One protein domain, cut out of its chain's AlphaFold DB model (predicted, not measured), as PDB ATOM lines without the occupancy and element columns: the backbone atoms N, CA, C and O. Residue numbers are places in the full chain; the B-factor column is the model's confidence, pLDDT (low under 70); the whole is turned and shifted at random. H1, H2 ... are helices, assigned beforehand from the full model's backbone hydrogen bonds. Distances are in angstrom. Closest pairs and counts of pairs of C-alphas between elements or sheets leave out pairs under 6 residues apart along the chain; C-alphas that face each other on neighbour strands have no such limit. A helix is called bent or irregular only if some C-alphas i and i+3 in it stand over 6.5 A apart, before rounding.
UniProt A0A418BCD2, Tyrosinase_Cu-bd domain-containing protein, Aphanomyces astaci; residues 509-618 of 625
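This is residues 509 to 618 of the 625 residues of the protein "Tyrosinase_Cu-bd domain-containing protein" of Aphanomyces astaci (UniProt A0A418BCD2). Picture H2 running through the middle of a loose, elongated model: at one end of H2, H1 meets it as a V, with H5 side by side with H1, and nearer the other end H4 packs crosswise on H2. Beyond H4 the chain runs out and folds back in a narrow arm, residues 569 to 589, with the small H3 at its far end, while at the opposite end of the model residues 514 to 530 stick out as a free loop and the first turn of H1. The printed part has 110 residues with five named helices, H1 to H5 in order along the chain, and no named strand; the class is all helix. The whole is loose, with a radius of gyration of the C-alphas of 16.7 A, and spans 51 by 31 by 24 A; the arm with H3 and the free loop make much of the length.

Begin at C-alpha 509, at (18.916, 12.679, -5.872), and read through residues 509 to 526, a stretch of 18 residues with no named element. Then find C-alpha 527 at (24.099, -9.110, -2.281), where H1 begins; it covers residues 527 to 545 and measures 26.8 A from first to last C-alpha. H2 covers residues 550 to 568 over 27.3 A; look at C-alphas 551 and 554, 7.3 A apart, where this helix is irregular. H3 is short, residues 577 to 582 over 8.5 A, and begins at C-alpha 577, at (32.390, 0.258, -39.557). H4 covers residues 590 to 599 over 14.3 A. H5 covers residues 610 to 617 over 11.6 A and ends at C-alpha 617, at (33.857, -2.580, -4.168).

Start with H1, which touches H2 with its residues 536 to 544 alone, while H2 meets it with residues 550 to 557 alone. The closest C-alphas there are those of Cys 543 and Ile 553, 6.1 A apart, and the two helices run opposite ways at a steep tilt of 56 degrees. H1 also touches H5, where the closest C-alphas, of Phe 535 and His 617, are 6.3 A apart; these two run opposite ways at a shallow tilt of 21 degrees. Go on along H2 to residues 559 to 566, with which alone it touches H4: the closest C-alphas are those of Cys 562 and Cys 591, 5.1 A apart, and the lines are about perpendicular, at 83 degrees. H2 and H5 are close but not clearly touching, with the closest C-alphas, of Met 560 and Trp 610, 7.9 A apart. H3 touches no helix, and H1 and H4 are apart. The helix packing is mostly crossed, but only just: of the 3 pairs that touch, 1 is at a shallow tilt. In H1, H3 and H4 every O i to N i+4 pair is within hydrogen-bond range; in H2 it is 13 of 15 and in H5 2 of 4.

Look for the two C-alphas farthest apart, those of Glu 521 and Thr 581, 50.8 A from each other. Without residues 514 to 530, which stand free and of which 527 to 530 belong to H1, the body has 93 residues and spans 44 by 27 by 25 A. The printed part has no cut. The link from H1 to H2 is tight, those from H2 to H3, H3 to H4 and H4 to H5 are short, and no link is long. Read the B-factor column for pLDDT: its mean over the printed part is 85.8, and residues 513 to 530 are under 70.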
ATOM      1  N   ASN A 509      18.293  12.808  -7.190       90.06
ATOM      2  CA  ASN A 509      18.916  12.679  -5.872       90.06
ATOM      3  C   ASN A 509      19.488  11.278  -5.622       90.06
ATOM      4  O   ASN A 509      19.924  10.993  -4.504       90.06
ATOM      5  N   TYR A 510      19.491  10.396  -6.626       89.62
ATOM      6  CA  TYR A 510      20.121   9.082  -6.519       89.62
ATOM      7  C   TYR A 510      21.579   9.195  -6.037       89.62
ATOM      8  O   TYR A 510      22.318  10.084  -6.459       89.62
ATOM      9  N   ALA A 511      21.971   8.313  -5.111       84.31
ATOM     10  CA  ALA A 511      23.259   8.300  -4.394       84.31
ATOM     11  C   ALA A 511      23.542   9.495  -3.444       84.31
ATOM     12  O   ALA A 511      24.477   9.434  -2.634       84.31
ATOM     13  N   SER A 512      22.730  10.556  -3.458       82.31
ATOM     14  CA  SER A 512      22.893  11.722  -2.574       82.31
ATOM     15  C   SER A 512      22.594  11.399  -1.096       82.31
ATOM     16  O   SER A 512      21.720  10.585  -0.798       82.31
ATOM     17  N   PRO A 513      23.278  12.047  -0.123       68.31
ATOM     18  CA  PRO A 513      23.052  11.824   1.311       68.31
ATOM     19  C   PRO A 513      21.741  12.319   1.878       68.31
ATOM     20  O   PRO A 513      21.342  11.875   2.951       68.31
ATOM     21  N   THR A 514      21.096  13.248   1.191       59.09
ATOM     22  CA  THR A 514      19.881  13.908   1.666       59.09
ATOM     23  C   THR A 514      18.634  13.033   1.563       59.09
ATOM     24  O   THR A 514      17.587  13.411   2.081       59.09
ATOM     25  N   THR A 515      18.732  11.862   0.935       53.22
ATOM     26  CA  THR A 515      17.602  10.975   0.671       53.22
ATOM     27  C   THR A 515      17.585   9.837   1.695       53.22
ATOM     28  O   THR A 515      18.319   8.856   1.585       53.22
ATOM     29  N   VAL A 516      16.741   9.966   2.725       44.94
ATOM     30  CA  VAL A 516      16.368   8.827   3.579       44.94
ATOM     31  C   VAL A 516      15.528   7.888   2.716       44.94
ATOM     32  O   VAL A 516      14.498   8.297   2.183       44.94
ATOM     33  N   ARG A 517      15.967   6.638   2.558       48.78
ATOM     34  CA  ARG A 517      15.181   5.590   1.894       48.78
ATOM     35  C   ARG A 517      13.932   5.333   2.748       48.78
ATOM     36  O   ARG A 517      14.006   4.643   3.759       48.78
ATOM     37  N   VAL A 518      12.797   5.930   2.386       38.06
ATOM     38  CA  VAL A 518      11.493   5.570   2.962       38.06
ATOM     39  C   VAL A 518      11.134   4.203   2.378       38.06
ATOM     40  O   VAL A 518      10.781   4.126   1.209       38.06
ATOM     41  N   GLY A 519      11.291   3.131   3.163       38.88
ATOM     42  CA  GLY A 519      10.898   1.772   2.753       38.88
ATOM     43  C   GLY A 519      11.962   0.668   2.828       38.88
ATOM     44  O   GLY A 519      11.703  -0.421   2.338       38.88
ATOM     45  N   LEU A 520      13.127   0.887   3.450       43.16
ATOM     46  CA  LEU A 520      14.122  -0.179   3.696       43.16
ATOM     47  C   LEU A 520      14.160  -0.656   5.149       43.16
ATOM     48  O   LEU A 520      15.214  -0.664   5.783       43.16
ATOM     49  N   GLU A 521      13.022  -1.097   5.674       37.09
ATOM     50  CA  GLU A 521      13.080  -2.185   6.662       37.09
ATOM     51  C   GLU A 521      13.208  -3.559   5.978       37.09
ATOM     52  O   GLU A 521      13.582  -4.528   6.630       37.09
ATOM     53  N   GLU A 522      13.045  -3.637   4.651       41.25
ATOM     54  CA  GLU A 522      13.422  -4.808   3.855       41.25
ATOM     55  C   GLU A 522      14.666  -4.487   3.021       41.25
ATOM     56  O   GLU A 522      14.595  -4.036   1.881       41.25
ATOM     57  N   ALA A 523      15.848  -4.685   3.613       40.25
ATOM     58  CA  ALA A 523      17.076  -4.787   2.836       40.25
ATOM     59  C   ALA A 523      16.886  -5.869   1.762       40.25
ATOM     60  O   ALA A 523      16.484  -6.988   2.081       40.25
ATOM     61  N   THR A 524      17.170  -5.543   0.498       46.28
ATOM     62  CA  THR A 524      17.245  -6.561  -0.554       46.28
ATOM     63  C   THR A 524      18.166  -7.693  -0.092       46.28
ATOM     64  O   THR A 524      19.268  -7.445   0.398       46.28
ATOM     65  N   THR A 525      17.711  -8.941  -0.217       41.78
ATOM     66  CA  THR A 525      18.543 -10.121   0.057       41.78
ATOM     67  C   THR A 525      19.541 -10.396  -1.072       41.78
ATOM     68  O   THR A 525      20.338 -11.322  -0.957       41.78
ATOM     69  N   ASP A 526      19.493  -9.629  -2.171       55.12
ATOM     70  CA  ASP A 526      20.448  -9.723  -3.274       55.12
ATOM     71  C   ASP A 526      21.717  -8.916  -2.953       55.12
ATOM     72  O   ASP A 526      21.744  -7.678  -2.983       55.12
ATOM     73  N   GLU A 527      22.785  -9.648  -2.635       60.84
ATOM     74  CA  GLU A 527      24.099  -9.110  -2.281       60.84
ATOM     75  C   GLU A 527      24.666  -8.189  -3.379       60.84
ATOM     76  O   GLU A 527      25.299  -7.180  -3.063       60.84
ATOM     77  N   VAL A 528      24.386  -8.466  -4.660       62.34
ATOM     78  CA  VAL A 528      24.951  -7.718  -5.796       62.34
ATOM     79  C   VAL A 528      24.321  -6.332  -5.925       62.34
ATOM     80  O   VAL A 528      25.038  -5.346  -6.094       62.34
ATOM     81  N   VAL A 529      22.998  -6.240  -5.787       60.59
ATOM     82  CA  VAL A 529      22.259  -4.968  -5.841       60.59
ATOM     83  C   VAL A 529      22.631  -4.070  -4.663       60.59
ATOM     84  O   VAL A 529      22.898  -2.880  -4.827       60.59
ATOM     85  N   SER A 530      22.724  -4.655  -3.464       69.19
ATOM     86  CA  SER A 530      23.123  -3.912  -2.266       69.19
ATOM     87  C   SER A 530      24.505  -3.262  -2.421       69.19
ATOM     88  O   SER A 530      24.751  -2.183  -1.879       69.19
ATOM     89  N   LYS A 531      25.386  -3.893  -3.203       78.06
ATOM     90  CA  LYS A 531      26.761  -3.467  -3.432       78.06
ATOM     91  C   LYS A 531      26.876  -2.326  -4.446       78.06
ATOM     92  O   LYS A 531      27.660  -1.413  -4.202       78.06
ATOM     93  N   GLU A 532      26.094  -2.324  -5.531       85.25
ATOM     94  CA  GLU A 532      26.096  -1.216  -6.508       85.25
ATOM     95  C   GLU A 532      25.607   0.095  -5.867       85.25
ATOM     96  O   GLU A 532      26.263   1.130  -5.995       85.25
ATOM     97  N   ASP A 533      24.524   0.050  -5.088       83.75
ATOM     98  CA  ASP A 533      24.017   1.229  -4.374       83.75
ATOM     99  C   ASP A 533      25.014   1.755  -3.330       83.75
ATOM    100  O   ASP A 533      25.227   2.966  -3.218       83.75
ATOM    101  N   GLN A 534      25.639   0.855  -2.559       84.50
ATOM    102  CA  GLN A 534      26.676   1.213  -1.584       84.50
ATOM    103  C   GLN A 534      27.885   1.851  -2.266       84.50
ATOM    104  O   GLN A 534      28.372   2.883  -1.801       84.50
ATOM    105  N   PHE A 535      28.330   1.278  -3.385       90.25
ATOM    106  CA  PHE A 535      29.395   1.835  -4.206       90.25
ATOM    107  C   PHE A 535      29.052   3.255  -4.669       90.25
ATOM    108  O   PHE A 535      29.819   4.185  -4.414       90.25
ATOM    109  N   MET A 536      27.881   3.452  -5.285       92.00
ATOM    110  CA  MET A 536      27.461   4.768  -5.778       92.00
ATOM    111  C   MET A 536      27.409   5.796  -4.645       92.00
ATOM    112  O   MET A 536      27.868   6.929  -4.802       92.00
ATOM    113  N   ARG A 537      26.908   5.387  -3.476       90.25
ATOM    114  CA  ARG A 537      26.817   6.212  -2.270       90.25
ATOM    115  C   ARG A 537      28.184   6.621  -1.723       90.25
ATOM    116  O   ARG A 537      28.388   7.795  -1.406       90.25
ATOM    117  N   GLU A 538      29.107   5.672  -1.590       92.69
ATOM    118  CA  GLU A 538      30.457   5.928  -1.080       92.69
ATOM    119  C   GLU A 538      31.239   6.821  -2.043       92.69
ATOM    120  O   GLU A 538      31.830   7.810  -1.610       92.69
ATOM    121  N   MET A 539      31.170   6.546  -3.349       95.12
ATOM    122  CA  MET A 539      31.817   7.369  -4.371       95.12
ATOM    123  C   MET A 539      31.257   8.793  -4.404       95.12
ATOM    124  O   MET A 539      32.026   9.749  -4.519       95.12
ATOM    125  N   TYR A 540      29.942   8.959  -4.238       94.88
ATOM    126  CA  TYR A 540      29.322  10.280  -4.142       94.88
ATOM    127  C   TYR A 540      29.888  11.083  -2.966       94.88
ATOM    128  O   TYR A 540      30.346  12.215  -3.139       94.88
ATOM    129  N   LEU A 541      29.892  10.486  -1.769       94.31
ATOM    130  CA  LEU A 541      30.425  11.113  -0.556       94.31
ATOM    131  C   LEU A 541      31.925  11.400  -0.674       94.31
ATOM    132  O   LEU A 541      32.393  12.434  -0.199       94.31
ATOM    133  N   TYR A 542      32.674  10.514  -1.330       96.44
ATOM    134  CA  TYR A 542      34.095  10.707  -1.568       96.44
ATOM    135  C   TYR A 542      34.361  11.907  -2.479       96.44
ATOM    136  O   TYR A 542      35.124  12.797  -2.109       96.44
ATOM    137  N   CYS A 543      33.677  11.997  -3.623       96.62
ATOM    138  CA  CYS A 543      33.749  13.159  -4.511       96.62
ATOM    139  C   CYS A 543      33.365  14.456  -3.781       96.62
ATOM    140  O   CYS A 543      34.044  15.473  -3.928       96.62
ATOM    141  N   GLN A 544      32.323  14.415  -2.945       94.94
ATOM    142  CA  GLN A 544      31.915  15.558  -2.128       94.94
ATOM    143  C   GLN A 544      33.027  15.994  -1.158       94.94
ATOM    144  O   GLN A 544      33.324  17.185  -1.062       94.94
ATOM    145  N   ALA A 545      33.691  15.050  -0.484       96.19
ATOM    146  CA  ALA A 545      34.820  15.331   0.407       96.19
ATOM    147  C   ALA A 545      36.049  15.894  -0.333       96.19
ATOM    148  O   ALA A 545      36.836  16.634   0.254       96.19
ATOM    149  N   GLN A 546      36.191  15.591  -1.627       96.94
ATOM    150  CA  GLN A 546      37.210  16.166  -2.514       96.94
ATOM    151  C   GLN A 546      36.794  17.516  -3.134       96.94
ATOM    152  O   GLN A 546      37.488  18.027  -4.010       96.94
ATOM    153  N   ASN A 547      35.697  18.131  -2.672       96.00
ATOM    154  CA  ASN A 547      35.162  19.407  -3.169       96.00
ATOM    155  C   ASN A 547      34.758  19.393  -4.656       96.00
ATOM    156  O   ASN A 547      34.793  20.432  -5.322       96.00
ATOM    157  N   VAL A 548      34.356  18.237  -5.194       96.00
ATOM    158  CA  VAL A 548      33.751  18.171  -6.530       96.00
ATOM    159  C   VAL A 548      32.394  18.893  -6.494       96.00
ATOM    160  O   VAL A 548      31.590  18.602  -5.602       96.00
ATOM    161  N   PRO A 549      32.099  19.811  -7.437       93.69
ATOM    162  CA  PRO A 549      30.787  20.450  -7.525       93.69
ATOM    163  C   PRO A 549      29.667  19.410  -7.601       93.69
ATOM    164  O   PRO A 549      29.774  18.444  -8.355       93.69
ATOM    165  N   GLN A 550      28.600  19.599  -6.820       89.62
ATOM    166  CA  GLN A 550      27.547  18.593  -6.637       89.62
ATOM    167  C   GLN A 550      26.914  18.132  -7.961       89.62
ATOM    168  O   GLN A 550      26.646  16.947  -8.144       89.62
ATOM    169  N   ASP A 551      26.729  19.058  -8.900       88.62
ATOM    170  CA  ASP A 551      26.203  18.831 -10.248       88.62
ATOM    171  C   ASP A 551      27.175  18.077 -11.178       88.62
ATOM    172  O   ASP A 551      26.759  17.574 -12.217       88.62
ATOM    173  N   GLN A 552      28.449  17.952 -10.797       92.62
ATOM    174  CA  GLN A 552      29.475  17.211 -11.537       92.62
ATOM    175  C   GLN A 552      29.811  15.850 -10.920       92.62
ATOM    176  O   GLN A 552      30.468  15.050 -11.581       92.62
ATOM    177  N   ILE A 553      29.393  15.566  -9.680       94.31
ATOM    178  CA  ILE A 553      29.794  14.347  -8.952       94.31
ATOM    179  C   ILE A 553      29.484  13.080  -9.757       94.31
ATOM    180  O   ILE A 553      30.376  12.262  -9.973       94.31
ATOM    181  N   MET A 554      28.253  12.936 -10.251       93.50
ATOM    182  CA  MET A 554      27.829  11.734 -10.983       93.50
ATOM    183  C   MET A 554      28.549  11.567 -12.323       93.50
ATOM    184  O   MET A 554      28.826  10.447 -12.746       93.50
ATOM    185  N   GLU A 555      28.925  12.670 -12.967       93.62
ATOM    186  CA  GLU A 555      29.744  12.644 -14.178       93.62
ATOM    187  C   GLU A 555      31.184  12.195 -13.861       93.62
ATOM    188  O   GLU A 555      31.737  11.372 -14.587       93.62
ATOM    189  N   ARG A 556      31.768  12.626 -12.728       95.56
ATOM    190  CA  ARG A 556      33.082  12.120 -12.276       95.56
ATOM    191  C   ARG A 556      33.047  10.622 -11.995       95.56
ATOM    192  O   ARG A 556      33.942   9.914 -12.446       95.56
ATOM    193  N   ILE A 557      32.011  10.144 -11.301       95.94
ATOM    194  CA  ILE A 557      31.820   8.710 -11.027       95.94
ATOM    195  C   ILE A 557      31.702   7.931 -12.340       95.94
ATOM    196  O   ILE A 557      32.300   6.871 -12.489       95.94
ATOM    197  N   ASN A 558      30.997   8.477 -13.329       95.00
ATOM    198  CA  ASN A 558      30.864   7.842 -14.634       95.00
ATOM    199  C   ASN A 558      32.197   7.755 -15.398       95.00
ATOM    200  O   ASN A 558      32.477   6.734 -16.016       95.00
ATOM    201  N   TRP A 559      33.068   8.768 -15.314       96.81
ATOM    202  CA  TRP A 559      34.414   8.672 -15.900       96.81
ATOM    203  C   TRP A 559      35.273   7.611 -15.211       96.81
ATOM    204  O   TRP A 559      35.964   6.855 -15.891       96.81
ATOM    205  N   MET A 560      35.199   7.512 -13.881       96.62
ATOM    206  CA  MET A 560      35.865   6.456 -13.107       96.62
ATOM    207  C   MET A 560      35.367   5.066 -13.514       96.62
ATOM    208  O   MET A 560      36.165   4.154 -13.712       96.62
ATOM    209  N   GLN A 561      34.055   4.927 -13.719       94.88
ATOM    210  CA  GLN A 561      33.435   3.703 -14.221       94.88
ATOM    211  C   GLN A 561      33.952   3.336 -15.623       94.88
ATOM    212  O   GLN A 561      34.235   2.167 -15.882       94.88
ATOM    213  N   CYS A 562      34.127   4.317 -16.518       95.88
ATOM    214  CA  CYS A 562      34.732   4.083 -17.831       95.88
ATOM    215  C   CYS A 562      36.186   3.601 -17.712       95.88
ATOM    216  O   CYS A 562      36.566   2.675 -18.427       95.88
ATOM    217  N   VAL A 563      36.986   4.184 -16.805       96.25
ATOM    218  CA  VAL A 563      38.371   3.734 -16.544       96.25
ATOM    219  C   VAL A 563      38.375   2.301 -16.035       96.25
ATOM    220  O   VAL A 563      39.068   1.459 -16.597       96.25
ATOM    221  N   PHE A 564      37.546   1.984 -15.040       95.12
ATOM    222  CA  PHE A 564      37.418   0.620 -14.537       95.12
ATOM    223  C   PHE A 564      37.018  -0.370 -15.636       95.12
ATOM    224  O   PHE A 564      37.614  -1.438 -15.750       95.12
ATOM    225  N   HIS A 565      36.032  -0.036 -16.470       94.38
ATOM    226  CA  HIS A 565      35.627  -0.921 -17.560       94.38
ATOM    227  C   HIS A 565      36.760  -1.130 -18.574       94.38
ATOM    228  O   HIS A 565      36.969  -2.253 -19.037       94.38
ATOM    229  N   ASN A 566      37.517  -0.074 -18.886       95.06
ATOM    230  CA  ASN A 566      38.641  -0.165 -19.808       95.06
ATOM    231  C   ASN A 566      39.781  -1.037 -19.264       95.06
ATOM    232  O   ASN A 566      40.236  -1.948 -19.946       95.06
ATOM    233  N   GLU A 567      40.223  -0.771 -18.035       93.25
ATOM    234  CA  GLU A 567      41.428  -1.385 -17.463       93.25
ATOM    235  C   GLU A 567      41.166  -2.764 -16.840       93.25
ATOM    236  O   GLU A 567      42.056  -3.612 -16.795       93.25
ATOM    237  N   CYS A 568      39.955  -3.001 -16.329       91.81
ATOM    238  CA  CYS A 568      39.652  -4.163 -15.486       91.81
ATOM    239  C   CYS A 568      38.673  -5.158 -16.107       91.81
ATOM    240  O   CYS A 568      38.455  -6.228 -15.531       91.81
ATOM    241  N   LYS A 569      38.037  -4.803 -17.229       91.50
ATOM    242  CA  LYS A 569      37.078  -5.657 -17.941       91.50
ATOM    243  C   LYS A 569      37.580  -5.934 -19.358       91.50
ATOM    244  O   LYS A 569      38.742  -6.290 -19.515       91.50
ATOM    245  N   GLN A 570      36.724  -5.863 -20.376       86.00
ATOM    246  CA  GLN A 570      37.108  -6.200 -21.751       86.00
ATOM    247  C   GLN A 570      37.663  -5.010 -22.549       86.00
ATOM    248  O   GLN A 570      37.968  -5.187 -23.722       86.00
ATOM    249  N   GLY A 571      37.843  -3.830 -21.944       90.88
ATOM    250  CA  GLY A 571      38.200  -2.618 -22.682       90.88
ATOM    251  C   GLY A 571      36.968  -1.835 -23.137       90.88
ATOM    252  O   GLY A 571      35.839  -2.315 -23.043       90.88
ATOM    253  N   VAL A 572      37.179  -0.617 -23.639       93.19
ATOM    254  CA  VAL A 572      36.140   0.146 -24.347       93.19
ATOM    255  C   VAL A 572      36.501   0.248 -25.824       93.19
ATOM    256  O   VAL A 572      37.632   0.579 -26.177       93.19
ATOM    257  N   PHE A 573      35.538  -0.026 -26.698       92.44
ATOM    258  CA  PHE A 573      35.752  -0.056 -28.145       92.44
ATOM    259  C   PHE A 573      34.826   0.921 -28.849       92.44
ATOM    260  O   PHE A 573      33.744   1.236 -28.351       92.44
ATOM    261  N   ASP A 574      35.265   1.397 -30.010       94.50
ATOM    262  CA  ASP A 574      34.405   2.167 -30.894       94.50
ATOM    263  C   ASP A 574      33.421   1.251 -31.640       94.50
ATOM    264  O   ASP A 574      33.609   0.033 -31.720       94.50
ATOM    265  N   TYR A 575      32.375   1.842 -32.213       93.88
ATOM    266  CA  TYR A 575      31.468   1.138 -33.107       93.88
ATOM    267  C   TYR A 575      32.209   0.604 -34.336       93.88
ATOM    268  O   TYR A 575      33.033   1.302 -34.931       93.88
ATOM    269  N   SER A 576      31.868  -0.616 -34.755       92.19
ATOM    270  CA  SER A 576      32.396  -1.191 -35.994       92.19
ATOM    271  C   SER A 576      31.944  -0.388 -37.219       92.19
ATOM    272  O   SER A 576      30.846   0.171 -37.235       92.19
ATOM    273  N   ASP A 577      32.749  -0.392 -38.285       91.62
ATOM    274  CA  ASP A 577      32.390   0.258 -39.557       91.62
ATOM    275  C   ASP A 577      31.059  -0.267 -40.116       91.62
ATOM    276  O   ASP A 577      30.261   0.494 -40.668       91.62
ATOM    277  N   ALA A 578      30.795  -1.565 -39.923       88.69
ATOM    278  CA  ALA A 578      29.531  -2.191 -40.290       88.69
ATOM    279  C   ALA A 578      28.355  -1.559 -39.532       88.69
ATOM    280  O   ALA A 578      27.392  -1.135 -40.161       88.69
ATOM    281  N   PHE A 579      28.454  -1.424 -38.205       92.75
ATOM    282  CA  PHE A 579      27.402  -0.795 -37.404       92.75
ATOM    283  C   PHE A 579      27.203   0.677 -37.778       92.75
ATOM    284  O   PHE A 579      26.074   1.108 -37.989       92.75
ATOM    285  N   ARG A 580      28.295   1.437 -37.940       92.38
ATOM    286  CA  ARG A 580      28.242   2.849 -38.357       92.38
ATOM    287  C   ARG A 580      27.496   3.031 -39.673       92.38
ATOM    288  O   ARG A 580      26.677   3.934 -39.783       92.38
ATOM    289  N   THR A 581      27.770   2.158 -40.638       88.62
ATOM    290  CA  THR A 581      27.126   2.181 -41.955       88.62
ATOM    291  C   THR A 581      25.654   1.778 -41.869       88.62
ATOM    292  O   THR A 581      24.812   2.398 -42.508       88.62
ATOM    293  N   SER A 582      25.333   0.742 -41.092       85.19
ATOM    294  CA  SER A 582      23.979   0.180 -41.015       85.19
ATOM    295  C   SER A 582      22.997   0.997 -40.173       85.19
ATOM    296  O   SER A 582      21.810   0.976 -40.479       85.19
ATOM    297  N   PHE A 583      23.470   1.673 -39.125       84.56
ATOM    298  CA  PHE A 583      22.657   2.466 -38.186       84.56
ATOM    299  C   PHE A 583      22.831   3.987 -38.371       84.56
ATOM    300  O   PHE A 583      22.341   4.759 -37.553       84.56
ATOM    301  N   ASP A 584      23.574   4.409 -39.402       84.19
ATOM    302  CA  ASP A 584      23.926   5.807 -39.707       84.19
ATOM    303  C   ASP A 584      24.501   6.588 -38.504       84.19
ATOM    304  O   ASP A 584      24.126   7.714 -38.179       84.19
ATOM    305  N   VAL A 585      25.439   5.964 -37.782       86.75
ATOM    306  CA  VAL A 585      26.014   6.542 -36.556       86.75
ATOM    307  C   VAL A 585      27.302   7.303 -36.855       86.75
ATOM    308  O   VAL A 585      28.350   6.723 -37.150       86.75
ATOM    309  N   HIS A 586      27.256   8.623 -36.664       83.69
ATOM    310  CA  HIS A 586      28.417   9.510 -36.811       83.69
ATOM    311  C   HIS A 586      29.229   9.715 -35.514       83.69
ATOM    312  O   HIS A 586      30.361  10.192 -35.560       83.69
ATOM    313  N   GLY A 587      28.668   9.368 -34.350       88.00
ATOM    314  CA  GLY A 587      29.317   9.490 -33.035       88.00
ATOM    315  C   GLY A 587      30.106   8.245 -32.617       88.00
ATOM    316  O   GLY A 587      30.166   7.269 -33.357       88.00
ATOM    317  N   SER A 588      30.710   8.269 -31.428       93.25
ATOM    318  CA  SER A 588      31.369   7.098 -30.813       93.25
ATOM    319  C   SER A 588      30.764   6.829 -29.428       93.25
ATOM    320  O   SER A 588      30.193   7.764 -28.851       93.25
ATOM    321  N   PRO A 589      30.879   5.608 -28.872       93.94
ATOM    322  CA  PRO A 589      30.394   5.297 -27.529       93.94
ATOM    323  C   PRO A 589      30.986   6.229 -26.470       93.94
ATOM    324  O   PRO A 589      32.145   6.642 -26.563       93.94
ATOM    325  N   TYR A 590      30.204   6.544 -25.436       94.38
ATOM    326  CA  TYR A 590      30.583   7.552 -24.447       94.38
ATOM    327  C   TYR A 590      31.907   7.210 -23.751       94.38
ATOM    328  O   TYR A 590      32.830   8.024 -23.768       94.38
ATOM    329  N   CYS A 591      32.049   5.993 -23.214       95.38
ATOM    330  CA  CYS A 591      33.278   5.625 -22.511       95.38
ATOM    331  C   CYS A 591      34.498   5.539 -23.436       95.38
ATOM    332  O   CYS A 591      35.597   5.869 -22.998       95.38
ATOM    333  N   TYR A 592      34.327   5.181 -24.714       95.94
ATOM    334  CA  TYR A 592      35.420   5.235 -25.689       95.94
ATOM    335  C   TYR A 592      35.949   6.670 -25.852       95.94
ATOM    336  O   TYR A 592      37.158   6.911 -25.775       95.94
ATOM    337  N   VAL A 593      35.045   7.648 -25.983       96.12
ATOM    338  CA  VAL A 593      35.410   9.072 -26.041       96.12
ATOM    339  C   VAL A 593      36.070   9.526 -24.737       96.12
ATOM    340  O   VAL A 593      37.126  10.153 -24.784       96.12
ATOM    341  N   THR A 594      35.496   9.185 -23.580       96.94
ATOM    342  CA  THR A 594      36.040   9.544 -22.261       96.94
ATOM    343  C   THR A 594      37.466   9.028 -22.078       96.94
ATOM    344  O   THR A 594      38.346   9.794 -21.692       96.94
ATOM    345  N   ILE A 595      37.727   7.758 -22.397       97.81
ATOM    346  CA  ILE A 595      39.062   7.161 -22.265       97.81
ATOM    347  C   ILE A 595      40.058   7.810 -23.223       97.81
ATOM    348  O   ILE A 595      41.166   8.148 -22.809       97.81
ATOM    349  N   SER A 596      39.655   8.084 -24.467       97.31
ATOM    350  CA  SER A 596      40.494   8.815 -25.426       97.31
ATOM    351  C   SER A 596      40.878  10.211 -24.911       97.31
ATOM    352  O   SER A 596      42.042  10.613 -24.983       97.31
ATOM    353  N   GLN A 597      39.924  10.932 -24.316       98.06
ATOM    354  CA  GLN A 597      40.156  12.260 -23.746       98.06
ATOM    355  C   GLN A 597      41.018  12.243 -22.472       98.06
ATOM    356  O   GLN A 597      41.799  13.169 -22.237       98.06
ATOM    357  N   LEU A 598      40.908  11.202 -21.643       97.25
ATOM    358  CA  LEU A 598      41.792  11.008 -20.490       97.25
ATOM    359  C   LEU A 598      43.221  10.689 -20.951       97.25
ATOM    360  O   LEU A 598      44.176  11.311 -20.485       97.25
ATOM    361  N   ALA A 599      43.369   9.788 -21.926       96.19
ATOM    362  CA  ALA A 599      44.665   9.396 -22.476       96.19
ATOM    363  C   ALA A 599      45.407  10.573 -23.136       96.19
ATOM    364  O   ALA A 599      46.618  10.725 -22.963       96.19
ATOM    365  N   ASN A 600      44.689  11.447 -23.850       97.00
ATOM    366  CA  ASN A 600      45.263  12.635 -24.489       97.00
ATOM    367  C   ASN A 600      45.306  13.885 -23.580       97.00
ATOM    368  O   ASN A 600      45.750  14.945 -24.024       97.00
ATOM    369  N   ARG A 601      44.885  13.760 -22.312       96.00
ATOM    370  CA  ARG A 601      44.879  14.822 -21.288       96.00
ATOM    371  C   ARG A 601      43.994  16.033 -21.614       96.00
ATOM    372  O   ARG A 601      44.230  17.120 -21.086       96.00
ATOM    373  N   THR A 602      42.976  15.867 -22.457       97.19
ATOM    374  CA  THR A 602      41.929  16.889 -22.668       97.19
ATOM    375  C   THR A 602      40.815  16.807 -21.623       97.19
ATOM    376  O   THR A 602      40.093  17.781 -21.418       97.19
ATOM    377  N   LEU A 603      40.724  15.678 -20.915       96.69
ATOM    378  CA  LEU A 603      39.863  15.458 -19.758       96.69
ATOM    379  C   LEU A 603      40.713  15.059 -18.544       96.69
ATOM    380  O   LEU A 603      41.746  14.409 -18.687       96.69
ATOM    381  N   SER A 604      40.273  15.428 -17.340       95.00
ATOM    382  CA  SER A 604      40.880  14.975 -16.081       95.00
ATOM    383  C   SER A 604      39.801  14.714 -15.040       95.00
ATOM    384  O   SER A 604      38.931  15.565 -14.837       95.00
ATOM    385  N   ILE A 605      39.882  13.570 -14.351       96.06
ATOM    386  CA  ILE A 605      38.927  13.169 -13.306       96.06
ATOM    387  C   ILE A 605      38.980  14.127 -12.109       96.06
ATOM    388  O   ILE A 605      37.925  14.498 -11.607       96.06
ATOM    389  N   ASN A 606      40.164  14.614 -11.715       95.00
ATOM    390  CA  ASN A 606      40.362  15.556 -10.597       95.00
ATOM    391  C   ASN A 606      39.763  15.096  -9.249       95.00
ATOM    392  O   ASN A 606      39.308  15.922  -8.464       95.00
ATOM    393  N   VAL A 607      39.785  13.791  -8.964       97.25
ATOM    394  CA  VAL A 607      39.387  13.229  -7.661       97.25
ATOM    395  C   VAL A 607      40.517  12.322  -7.173       97.25
ATOM    396  O   VAL A 607      40.513  11.141  -7.487       97.25
ATOM    397  N   PRO A 608      41.547  12.848  -6.493       95.94
ATOM    398  CA  PRO A 608      42.727  12.060  -6.128       95.94
ATOM    399  C   PRO A 608      42.370  10.863  -5.239       95.94
ATOM    400  O   PRO A 608      41.611  11.039  -4.296       95.94
ATOM    401  N   GLY A 609      42.946   9.681  -5.498       94.88
ATOM    402  CA  GLY A 609      42.791   8.489  -4.650       94.88
ATOM    403  C   GLY A 609      41.469   7.731  -4.814       94.88
ATOM    404  O   GLY A 609      41.191   6.819  -4.031       94.88
ATOM    405  N   TRP A 610      40.662   8.086  -5.817       96.00
ATOM    406  CA  TRP A 610      39.388   7.432  -6.116       96.00
ATOM    407  C   TRP A 610      39.548   5.933  -6.401       96.00
ATOM    408  O   TRP A 610      38.670   5.151  -6.044       96.00
ATOM    409  N   GLU A 611      40.684   5.520  -6.965       94.38
ATOM    410  CA  GLU A 611      41.017   4.137  -7.307       94.38
ATOM    411  C   GLU A 611      40.973   3.235  -6.063       94.38
ATOM    412  O   GLU A 611      40.439   2.128  -6.094       94.38
ATOM    413  N   GLN A 612      41.459   3.742  -4.924       93.00
ATOM    414  CA  GLN A 612      41.466   3.007  -3.655       93.00
ATOM    415  C   GLN A 612      40.062   2.810  -3.088       93.00
ATOM    416  O   GLN A 612      39.812   1.818  -2.405       93.00
ATOM    417  N   VAL A 613      39.157   3.760  -3.325       93.31
ATOM    418  CA  VAL A 613      37.749   3.646  -2.923       93.31
ATOM    419  C   VAL A 613      37.043   2.654  -3.837       93.31
ATOM    420  O   VAL A 613      36.363   1.749  -3.362       93.31
ATOM    421  N   TYR A 614      37.291   2.759  -5.141       92.94
ATOM    422  CA  TYR A 614      36.745   1.862  -6.151       92.94
ATOM    423  C   TYR A 614      37.134   0.396  -5.889       92.94
ATOM    424  O   TYR A 614      36.278  -0.492  -5.908       92.94
ATOM    425  N   ALA A 615      38.403   0.149  -5.545       91.06
ATOM    426  CA  ALA A 615      38.949  -1.179  -5.259       91.06
ATOM    427  C   ALA A 615      38.346  -1.866  -4.016       91.06
ATOM    428  O   ALA A 615      38.482  -3.080  -3.866       91.06
ATOM    429  N   ARG A 616      37.655  -1.131  -3.128       89.62
ATOM    430  CA  ARG A 616      36.900  -1.728  -2.004       89.62
ATOM    431  C   ARG A 616      35.655  -2.470  -2.482       89.62
ATOM    432  O   ARG A 616      35.224  -3.419  -1.833       89.62
ATOM    433  N   HIS A 617      35.089  -2.034  -3.606       88.31
ATOM    434  CA  HIS A 617      33.857  -2.580  -4.168       88.31
ATOM    435  C   HIS A 617      34.148  -3.556  -5.300       88.31
ATOM    436  O   HIS A 617      33.623  -4.670  -5.310       88.31
ATOM    437  N   TYR A 618      35.015  -3.184  -6.235       89.56
ATOM    438  CA  TYR A 618      35.244  -3.972  -7.439       89.56
ATOM    439  C   TYR A 618      36.703  -4.386  -7.575       89.56
ATOM    440  O   TYR A 618      37.613  -3.562  -7.556       89.56
TER     441      TYR A 618